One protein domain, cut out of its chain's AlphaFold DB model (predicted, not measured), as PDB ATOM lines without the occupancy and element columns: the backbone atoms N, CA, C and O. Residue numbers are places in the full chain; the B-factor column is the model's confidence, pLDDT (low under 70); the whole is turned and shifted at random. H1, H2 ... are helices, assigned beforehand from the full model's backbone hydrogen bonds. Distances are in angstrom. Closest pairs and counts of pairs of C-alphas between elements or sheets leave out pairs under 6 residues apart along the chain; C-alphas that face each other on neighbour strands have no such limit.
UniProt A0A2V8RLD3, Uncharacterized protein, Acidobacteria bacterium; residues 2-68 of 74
ATOM      1  N   LYS A   2     -43.829  21.098   2.226       95.69
ATOM      2  CA  LYS A   2     -44.523  22.044   3.140       95.69
ATOM      3  C   LYS A   2     -44.667  23.485   2.609       95.69
ATOM      4  O   LYS A   2     -45.747  24.050   2.712       95.69
ATOM      5  N   ALA A   3     -43.609  24.050   2.021       96.69
ATOM      6  CA  ALA A   3     -43.642  25.402   1.451       96.69
ATOM      7  C   ALA A   3     -44.608  25.530   0.259       96.69
ATOM      8  O   ALA A   3     -45.323  26.517   0.159       96.69
ATOM      9  N   ILE A   4     -44.684  24.509  -0.600       94.00
ATOM     10  CA  ILE A   4     -45.632  24.456  -1.724       94.00
ATOM     11  C   ILE A   4     -47.060  24.396  -1.174       94.00
ATOM     12  O   ILE A   4     -47.893  25.226  -1.520       94.00
ATOM     13  N   CYS A   5     -47.322  23.492  -0.225       93.62
ATOM     14  CA  CYS A   5     -48.639  23.335   0.396       93.62
ATOM     15  C   CYS A   5     -49.121  24.568   1.183       93.62
ATOM     16  O   CYS A   5     -50.315  24.669   1.454       93.62
ATOM     17  N   ALA A   6     -48.239  25.511   1.539       96.94
ATOM     18  CA  ALA A   6     -48.643  26.771   2.167       96.94
ATOM     19  C   ALA A   6     -49.530  27.626   1.238       96.94
ATOM     20  O   ALA A   6     -50.398  28.352   1.715       96.94
ATOM     21  N   TYR A   7     -49.391  27.472  -0.083       95.50
ATOM     22  CA  TYR A   7     -50.228  28.123  -1.097       95.50
ATOM     23  C   TYR A   7     -51.478  27.297  -1.421       95.50
ATOM     24  O   TYR A   7     -51.839  27.110  -2.580       95.50
ATOM     25  N   ALA A   8     -52.153  26.778  -0.392       93.31
ATOM     26  CA  ALA A   8     -53.233  25.802  -0.532       93.31
ATOM     27  C   ALA A   8     -54.403  26.251  -1.428       93.31
ATOM     28  O   ALA A   8     -55.161  25.395  -1.872       93.31
ATOM     29  N   SER A   9     -54.607  27.554  -1.657       93.56
ATOM     30  CA  SER A   9     -55.646  28.062  -2.570       93.56
ATOM     31  C   SER A   9     -55.324  27.840  -4.046       93.56
ATOM     32  O   SER A   9     -56.232  27.871  -4.857       93.56
ATOM     33  N   GLN A  10     -54.058  27.609  -4.401       94.81
ATOM     34  CA  GLN A  10     -53.640  27.391  -5.789       94.81
ATOM     35  C   GLN A  10     -53.797  25.932  -6.244       94.81
ATOM     36  O   GLN A  10     -53.727  25.652  -7.437       94.81
ATOM     37  N   PHE A  11     -53.985  25.002  -5.303       95.50
ATOM     38  CA  PHE A  11     -54.042  23.562  -5.562       95.50
ATOM     39  C   PHE A  11     -55.463  23.016  -5.442       95.50
ATOM     40  O   PHE A  11     -56.380  23.702  -4.990       95.50
ATOM     41  N   TYR A  12     -55.637  21.758  -5.850       95.31
ATOM     42  CA  TYR A  12     -56.931  21.085  -5.863       95.31
ATOM     43  C   TYR A  12     -57.659  21.163  -4.512       95.31
ATOM     44  O   TYR A  12     -57.122  20.796  -3.463       95.31
ATOM     45  N   ARG A  13     -58.922  21.594  -4.567       94.25
ATOM     46  CA  ARG A  13     -59.888  21.581  -3.466       94.25
ATOM     47  C   ARG A  13     -61.232  21.125  -4.028       94.25
ATOM     48  O   ARG A  13     -61.726  21.744  -4.964       94.25
ATOM     49  N   ALA A  14     -61.821  20.080  -3.447       92.38
ATOM     50  CA  ALA A  14     -63.071  19.486  -3.940       92.38
ATOM     51  C   ALA A  14     -64.249  20.479  -3.973       92.38
ATOM     52  O   ALA A  14     -65.065  20.435  -4.883       92.38
ATOM     53  N   GLU A  15     -64.287  21.401  -3.010       93.12
ATOM     54  CA  GLU A  15     -65.356  22.397  -2.846       93.12
ATOM     55  C   GLU A  15     -65.098  23.703  -3.625       93.12
ATOM     56  O   GLU A  15     -65.823  24.685  -3.455       93.12
ATOM     57  N   SER A  16     -64.019  23.777  -4.417       91.38
ATOM     58  CA  SER A  16     -63.668  25.007  -5.133       91.38
ATOM     59  C   SER A  16     -64.668  25.306  -6.248       91.38
ATOM     60  O   SER A  16     -64.978  24.440  -7.062       91.38
ATOM     61  N   GLN A  17     -65.118  26.558  -6.314       92.56
ATOM     62  CA  GLN A  17     -65.909  27.089  -7.433       92.56
ATOM     63  C   GLN A  17     -65.051  27.916  -8.404       92.56
ATOM     64  O   GLN A  17     -65.565  28.488  -9.364       92.56
ATOM     65  N   GLU A  18     -63.745  28.016  -8.142       92.62
ATOM     66  CA  GLU A  18     -62.811  28.737  -9.000       92.62
ATOM     67  C   GLU A  18     -62.541  27.952 -10.297       92.62
ATOM     68  O   GLU A  18     -62.589  26.718 -10.292       92.62
ATOM     69  N   PRO A  19     -62.233  28.632 -11.416       93.31
ATOM     70  CA  PRO A  19     -61.868  27.959 -12.655       93.31
ATOM     71  C   PRO A  19     -60.665  27.027 -12.474       93.31
ATOM     72  O   PRO A  19     -59.656  27.404 -11.878       93.31
ATOM     73  N   THR A  20     -60.745  25.828 -13.050       93.44
ATOM     74  CA  THR A  20     -59.641  24.865 -13.007       93.44
ATOM     75  C   THR A  20     -58.414  25.404 -13.740       93.44
ATOM     76  O   THR A  20     -58.475  25.782 -14.911       93.44
ATOM     77  N   THR A  21     -57.276  25.378 -13.056       95.94
ATOM     78  CA  THR A  21     -55.940  25.598 -13.611       95.94
ATOM     79  C   THR A  21     -55.159  24.284 -13.607       95.94
ATOM     80  O   THR A  21     -55.541  23.332 -12.928       95.94
ATOM     81  N   ARG A  22     -54.005  24.242 -14.285       94.06
ATOM     82  CA  ARG A  22     -53.095  23.084 -14.203       94.06
ATOM     83  C   ARG A  22     -52.652  22.766 -12.771       94.06
ATOM     84  O   ARG A  22     -52.443  21.608 -12.439       94.06
ATOM     85  N   LEU A  23     -52.498  23.789 -11.925       95.19
ATOM     86  CA  LEU A  23     -52.091  23.621 -10.525       95.19
ATOM     87  C   LEU A  23     -53.219  23.029  -9.669       95.19
ATOM     88  O   LEU A  23     -52.953  22.321  -8.699       95.19
ATOM     89  N   SER A  24     -54.473  23.301 -10.033       96.00
ATOM     90  CA  SER A  24     -55.648  22.820  -9.310       96.00
ATOM     91  C   SER A  24     -56.159  21.469  -9.815       96.00
ATOM     92  O   SER A  24     -57.222  21.029  -9.382       96.00
ATOM     93  N   GLU A  25     -55.440  20.805 -10.720       95.44
ATOM     94  CA  GLU A  25     -55.712  19.416 -11.082       95.44
ATOM     95  C   GLU A  25     -55.394  18.494  -9.895       95.44
ATOM     96  O   GLU A  25     -54.394  18.658  -9.194       95.44
ATOM     97  N   GLN A  26     -56.248  17.495  -9.661       93.94
ATOM     98  CA  GLN A  26     -56.171  16.624  -8.480       93.94
ATOM     99  C   GLN A  26     -54.837  15.871  -8.356       93.94
ATOM    100  O   GLN A  26     -54.375  15.582  -7.255       93.94
ATOM    101  N   ASN A  27     -54.209  15.561  -9.485       95.62
ATOM    102  CA  ASN A  27     -52.961  14.812  -9.568       95.62
ATOM    103  C   ASN A  27     -51.707  15.704  -9.604       95.62
ATOM    104  O   ASN A  27     -50.606  15.158  -9.592       95.62
ATOM    105  N   PHE A  28     -51.828  17.037  -9.621       96.31
ATOM    106  CA  PHE A  28     -50.680  17.936  -9.792       96.31
ATOM    107  C   PHE A  28     -49.581  17.708  -8.741       96.31
ATOM    108  O   PHE A  28     -48.409  17.541  -9.076       96.31
ATOM    109  N   LEU A  29     -49.952  17.653  -7.457       95.75
ATOM    110  CA  LEU A  29     -48.982  17.454  -6.373       95.75
ATOM    111  C   LEU A  29     -48.318  16.073  -6.429       95.75
ATOM    112  O   LEU A  29     -47.148  15.956  -6.071       95.75
ATOM    113  N   GLN A  30     -49.041  15.055  -6.903       96.62
ATOM    114  CA  GLN A  30     -48.475  13.723  -7.114       96.62
ATOM    115  C   GLN A  30     -47.459  13.746  -8.259       96.62
ATOM    116  O   GLN A  30     -46.343  13.277  -8.078       96.62
ATOM    117  N   GLN A  31     -47.790  14.377  -9.390       96.31
ATOM    118  CA  GLN A  31     -46.861  14.533 -10.515       96.31
ATOM    119  C   GLN A  31     -45.583  15.280 -10.106       96.31
ATOM    120  O   GLN A  31     -44.488  14.942 -10.554       96.31
ATOM    121  N   LEU A  32     -45.705  16.291  -9.242       95.69
ATOM    122  CA  LEU A  32     -44.556  17.022  -8.714       95.69
ATOM    123  C   LEU A  32     -43.657  16.131  -7.836       95.69
ATOM    124  O   LEU A  32     -42.430  16.189  -7.955       95.69
ATOM    125  N   ASP A  33     -44.256  15.305  -6.971       96.38
ATOM    126  CA  ASP A  33     -43.523  14.336  -6.145       96.38
ATOM    127  C   ASP A  33     -42.833  13.276  -7.017       96.38
ATOM    128  O   ASP A  33     -41.643  13.014  -6.847       96.38
ATOM    129  N   ASP A  34     -43.541  12.744  -8.016       97.00
ATOM    130  CA  ASP A  34     -43.023  11.753  -8.962       97.00
ATOM    131  C   ASP A  34     -41.842  12.306  -9.768       97.00
ATOM    132  O   ASP A  34     -40.815  11.642  -9.889       97.00
ATOM    133  N   SER A  35     -41.942  13.547 -10.258       96.00
ATOM    134  CA  SER A  35     -40.853  14.238 -10.965       96.00
ATOM    135  C   SER A  35     -39.611  14.383 -10.081       96.00
ATOM    136  O   SER A  35     -38.497  14.050 -10.490       96.00
ATOM    137  N   THR A  36     -39.806  14.793  -8.826       97.00
ATOM    138  CA  THR A  36     -38.708  14.947  -7.864       97.00
ATOM    139  C   THR A  36     -38.023  13.607  -7.575       97.00
ATOM    140  O   THR A  36     -36.793  13.525  -7.519       97.00
ATOM    141  N   ARG A  37     -38.795  12.528  -7.414       96.56
ATOM    142  CA  ARG A  37     -38.254  11.174  -7.214       96.56
ATOM    143  C   ARG A  37     -37.545  10.653  -8.453       96.56
ATOM    144  O   ARG A  37     -36.490  10.039  -8.324       96.56
ATOM    145  N   TYR A  38     -38.102  10.903  -9.635       95.75
ATOM    146  CA  TYR A  38     -37.510  10.511 -10.907       95.75
ATOM    147  C   TYR A  38     -36.124  11.133 -11.082       95.75
ATOM    148  O   TYR A  38     -35.153  10.414 -11.281       95.75
ATOM    149  N   TYR A  39     -35.988  12.452 -10.923       95.50
ATOM    150  CA  TYR A  39     -34.677  13.091 -11.044       95.50
ATOM    151  C   TYR A  39     -33.716  12.701  -9.921       95.50
ATOM    152  O   TYR A  39     -32.519  12.564 -10.169       95.50
ATOM    153  N   GLY A  40     -34.223  12.478  -8.706       95.00
ATOM    154  CA  GLY A  40     -33.419  11.945  -7.609       95.00
ATOM    155  C   GLY A  40     -32.841  10.570  -7.935       95.00
ATOM    156  O   GLY A  40     -31.647  10.340  -7.733       95.00
ATOM    157  N   SER A  41     -33.665   9.678  -8.494       94.31
ATOM    158  CA  SER A  41     -33.245   8.315  -8.798       94.31
ATOM    159  C   SER A  41     -32.094   8.298  -9.799       94.31
ATOM    160  O   SER A  41     -31.132   7.577  -9.555       94.31
ATOM    161  N   LEU A  42     -32.105   9.153 -10.830       91.94
ATOM    162  CA  LEU A  42     -31.032   9.248 -11.834       91.94
ATOM    163  C   LEU A  42     -29.644   9.503 -11.225       91.94
ATOM    164  O   LEU A  42     -28.643   9.056 -11.779       91.94
ATOM    165  N   ILE A  43     -29.572  10.169 -10.072       91.31
ATOM    166  CA  ILE A  43     -28.322  10.475  -9.356       91.31
ATOM    167  C   ILE A  43     -28.168   9.677  -8.050       91.31
ATOM    168  O   ILE A  43     -27.345  10.020  -7.205       91.31
ATOM    169  N   GLY A  44     -28.962   8.617  -7.868       91.00
ATOM    170  CA  GLY A  44     -28.854   7.705  -6.728       91.00
ATOM    171  C   GLY A  44     -29.336   8.276  -5.390       91.00
ATOM    172  O   GLY A  44     -28.921   7.781  -4.343       91.00
ATOM    173  N   VAL A  45     -30.202   9.298  -5.390       93.31
ATOM    174  CA  VAL A  45     -30.808   9.855  -4.166       93.31
ATOM    175  C   VAL A  45     -32.339   9.783  -4.194       93.31
ATOM    176  O   VAL A  45     -32.954   9.529  -5.222       93.31
ATOM    177  N   GLY A  46     -32.993  10.001  -3.050       94.06
ATOM    178  CA  GLY A  46     -34.456   9.882  -2.947       94.06
ATOM    179  C   GLY A  46     -35.258  11.023  -3.589       94.06
ATOM    180  O   GLY A  46     -36.448  10.859  -3.843       94.06
ATOM    181  N   ALA A  47     -34.633  12.179  -3.827       96.19
ATOM    182  CA  ALA A  47     -35.277  13.379  -4.354       96.19
ATOM    183  C   ALA A  47     -34.242  14.274  -5.050       96.19
ATOM    184  O   ALA A  47     -33.184  14.534  -4.479       96.19
ATOM    185  N   GLY A  48     -34.553  14.757  -6.251       95.19
ATOM    186  CA  GLY A  48     -33.702  15.656  -7.027       95.19
ATOM    187  C   GLY A  48     -34.524  16.673  -7.813       95.19
ATOM    188  O   GLY A  48     -35.641  16.392  -8.231       95.19
ATOM    189  N   GLU A  49     -33.961  17.862  -8.009       95.94
ATOM    190  CA  GLU A  49     -34.544  18.925  -8.828       95.94
ATOM    191  C   GLU A  49     -33.650  19.149 -10.048       95.94
ATOM    192  O   GLU A  49     -32.436  19.321  -9.919       95.94
ATOM    193  N   ALA A  50     -34.241  19.095 -11.240       93.81
ATOM    194  CA  ALA A  50     -33.511  19.287 -12.484       93.81
ATOM    195  C   ALA A  50     -33.382  20.774 -12.823       93.81
ATOM    196  O   ALA A  50     -34.364  21.515 -12.808       93.81
ATOM    197  N   PHE A  51     -32.177  21.183 -13.217       94.38
ATOM    198  CA  PHE A  51     -31.882  22.537 -13.675       94.38
ATOM    199  C   PHE A  51     -31.365  22.510 -15.111       94.38
ATOM    200  O   PHE A  51     -30.664  21.585 -15.519       94.38
ATOM    201  N   TYR A  52     -31.686  23.560 -15.862       94.56
ATOM    202  CA  TYR A  52     -31.152  23.797 -17.197       94.56
ATOM    203  C   TYR A  52     -30.291  25.060 -17.188       94.56
ATOM    204  O   TYR A  52     -30.725  26.112 -16.717       94.56
ATOM    205  N   VAL A  53     -29.086  24.958 -17.744       93.69
ATOM    206  CA  VAL A  53     -28.180  26.088 -17.967       93.69
ATOM    207  C   VAL A  53     -27.878  26.143 -19.459       93.69
ATOM    208  O   VAL A  53     -27.567  25.123 -20.066       93.69
ATOM    209  N   ARG A  54     -28.019  27.330 -20.060       96.00
ATOM    210  CA  ARG A  54     -27.774  27.527 -21.497       96.00
ATOM    211  C   ARG A  54     -26.291  27.387 -21.846       96.00
ATOM    212  O   ARG A  54     -25.967  26.830 -22.885       96.00
ATOM    213  N   GLU A  55     -25.433  27.933 -20.995       95.25
ATOM    214  CA  GLU A  55     -23.983  27.934 -21.181       95.25
ATOM    215  C   GLU A  55     -23.323  26.757 -20.454       95.25
ATOM    216  O   GLU A  55     -23.937  26.090 -19.617       95.25
ATOM    217  N   ALA A  56     -22.049  26.513 -20.758       90.06
ATOM    218  CA  ALA A  56     -21.276  25.467 -20.102       90.06
ATOM    219  C   ALA A  56     -21.180  25.695 -18.582       90.06
ATOM    220  O   ALA A  56     -20.929  26.808 -18.112       90.06
ATOM    221  N   LEU A  57     -21.338  24.617 -17.809       91.81
ATOM    222  CA  LEU A  57     -21.104  24.647 -16.368       91.81
ATOM    223  C   LEU A  57     -19.607  24.843 -16.098       91.81
ATOM    224  O   LEU A  57     -18.787  24.029 -16.518       91.81
ATOM    225  N   ASN A  58     -19.261  25.906 -15.371       93.31
ATOM    226  CA  ASN A  58     -17.895  26.148 -14.919       93.31
ATOM    227  C   ASN A  58     -17.572  25.241 -13.723       93.31
ATOM    228  O   ASN A  58     -17.783  25.618 -12.570       93.31
ATOM    229  N   VAL A  59     -17.117  24.026 -14.015       93.81
ATOM    230  CA  VAL A  59     -16.711  23.022 -13.026       93.81
ATOM    231  C   VAL A  59     -15.215  22.755 -13.127       93.81
ATOM    232  O   VAL A  59     -14.634  22.880 -14.200       93.81
ATOM    233  N   GLU A  60     -14.604  22.383 -12.005       95.62
ATOM    234  CA  GLU A  60     -13.158  22.140 -11.913       95.62
ATOM    235  C   GLU A  60     -12.700  20.974 -12.802       95.62
ATOM    236  O   GLU A  60     -11.722  21.104 -13.533       95.62
ATOM    237  N   ASP A  61     -13.440  19.860 -12.784       94.56
ATOM    238  CA  ASP A  61     -13.179  18.689 -13.622       94.56
ATOM    239  C   ASP A  61     -14.503  18.076 -14.131       94.56
ATOM    240  O   ASP A  61     -15.282  17.517 -13.345       94.56
ATOM    241  N   PRO A  62     -14.791  18.154 -15.445       90.44
ATOM    242  CA  PRO A  62     -16.002  17.578 -16.018       90.44
ATOM    243  C   PRO A  62     -15.995  16.041 -16.028       90.44
ATOM    244  O   PRO A  62     -17.064  15.435 -15.977       90.44
ATOM    245  N   VAL A  63     -14.831  15.385 -16.061       91.06
ATOM    246  CA  VAL A  63     -14.737  13.916 -16.036       91.06
ATOM    247  C   VAL A  63     -15.106  13.405 -14.650       91.06
ATOM    248  O   VAL A  63     -15.933  12.498 -14.530       91.06
ATOM    249  N   ALA A  64     -14.570  14.025 -13.598       90.94
ATOM    250  CA  ALA A  64     -14.935  13.691 -12.224       90.94
ATOM    251  C   ALA A  64     -16.437  13.896 -11.962       90.94
ATOM    252  O   ALA A  64     -17.057  13.088 -11.272       90.94
ATOM    253  N   LEU A  65     -17.050  14.935 -12.543       87.75
ATOM    254  CA  LEU A  65     -18.494  15.166 -12.447       87.75
ATOM    255  C   LEU A  65     -19.313  14.050 -13.119       87.75
ATOM    256  O   LEU A  65     -20.277  13.567 -12.528       87.75
ATOM    257  N   LEU A  66     -18.942  13.656 -14.340       84.19
ATOM    258  CA  LEU A  66     -19.709  12.721 -15.174       84.19
ATOM    259  C   LEU A  66     -19.483  11.241 -14.831       84.19
ATOM    260  O   LEU A  66     -20.240  10.388 -15.282       84.19
ATOM    261  N   THR A  67     -18.460  10.927 -14.035       87.69
ATOM    262  CA  THR A  67     -18.136   9.558 -13.585       87.69
ATOM    263  C   THR A  67     -18.670   9.230 -12.189       87.69
ATOM    264  O   THR A  67     -18.422   8.139 -11.670       87.69
ATOM    265  N   ARG A  68     -19.416  10.150 -11.562       86.06
ATOM    266  CA  ARG A  68     -20.055   9.891 -10.264       86.06
ATOM    267  C   ARG A  68     -21.058   8.738 -10.392       86.06
ATOM    268  O   ARG A  68     -21.664   8.578 -11.449       86.06
TER     269      ARG A  68
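AT A GLANCE: This is residues 2 to 68 of the 74 residues of an uncharacterized protein of Acidobacteria bacterium (UniProt A0A2V8RLD3). The model shows little regular structure: one helix, H2, lies along the length of a rod, a wide loop at one end leads back to short H1, and an arm sticks out at the other end, residues 51 to 67, with short H3 in it. The printed part has 67 residues with three named helices, H1, H2, H3, and no named strand. The class is all helix, with 24 residues in named elements. It is extended, with a radius of gyration of the C-alphas of 17.4 A and spans of 54 by 25 by 17 A.

IN THESE COORDINATES: H1 is residues 2 to 5, from C-alpha 2 at (-44.523, 22.044, 3.140). H2 is residues 28 to 42, 21.6 A long. H3 is residues 62 to 66, ending at C-alpha 66 at (-19.709, 12.721, -15.174).

HOW THE PARTS SIT: H1, H2 and H3 are apart from one another. Each O i to N i+4 pair is within hydrogen-bond range in H2 and H3; H1 is too short for one.

THE WHOLE: The C-alphas farthest apart, of Gln 17 and Asp 61, are 53.8 A apart. Both links are long, with 22 and 19 residues. The printed part has no cut, and no printed residue is under 70 in pLDDT.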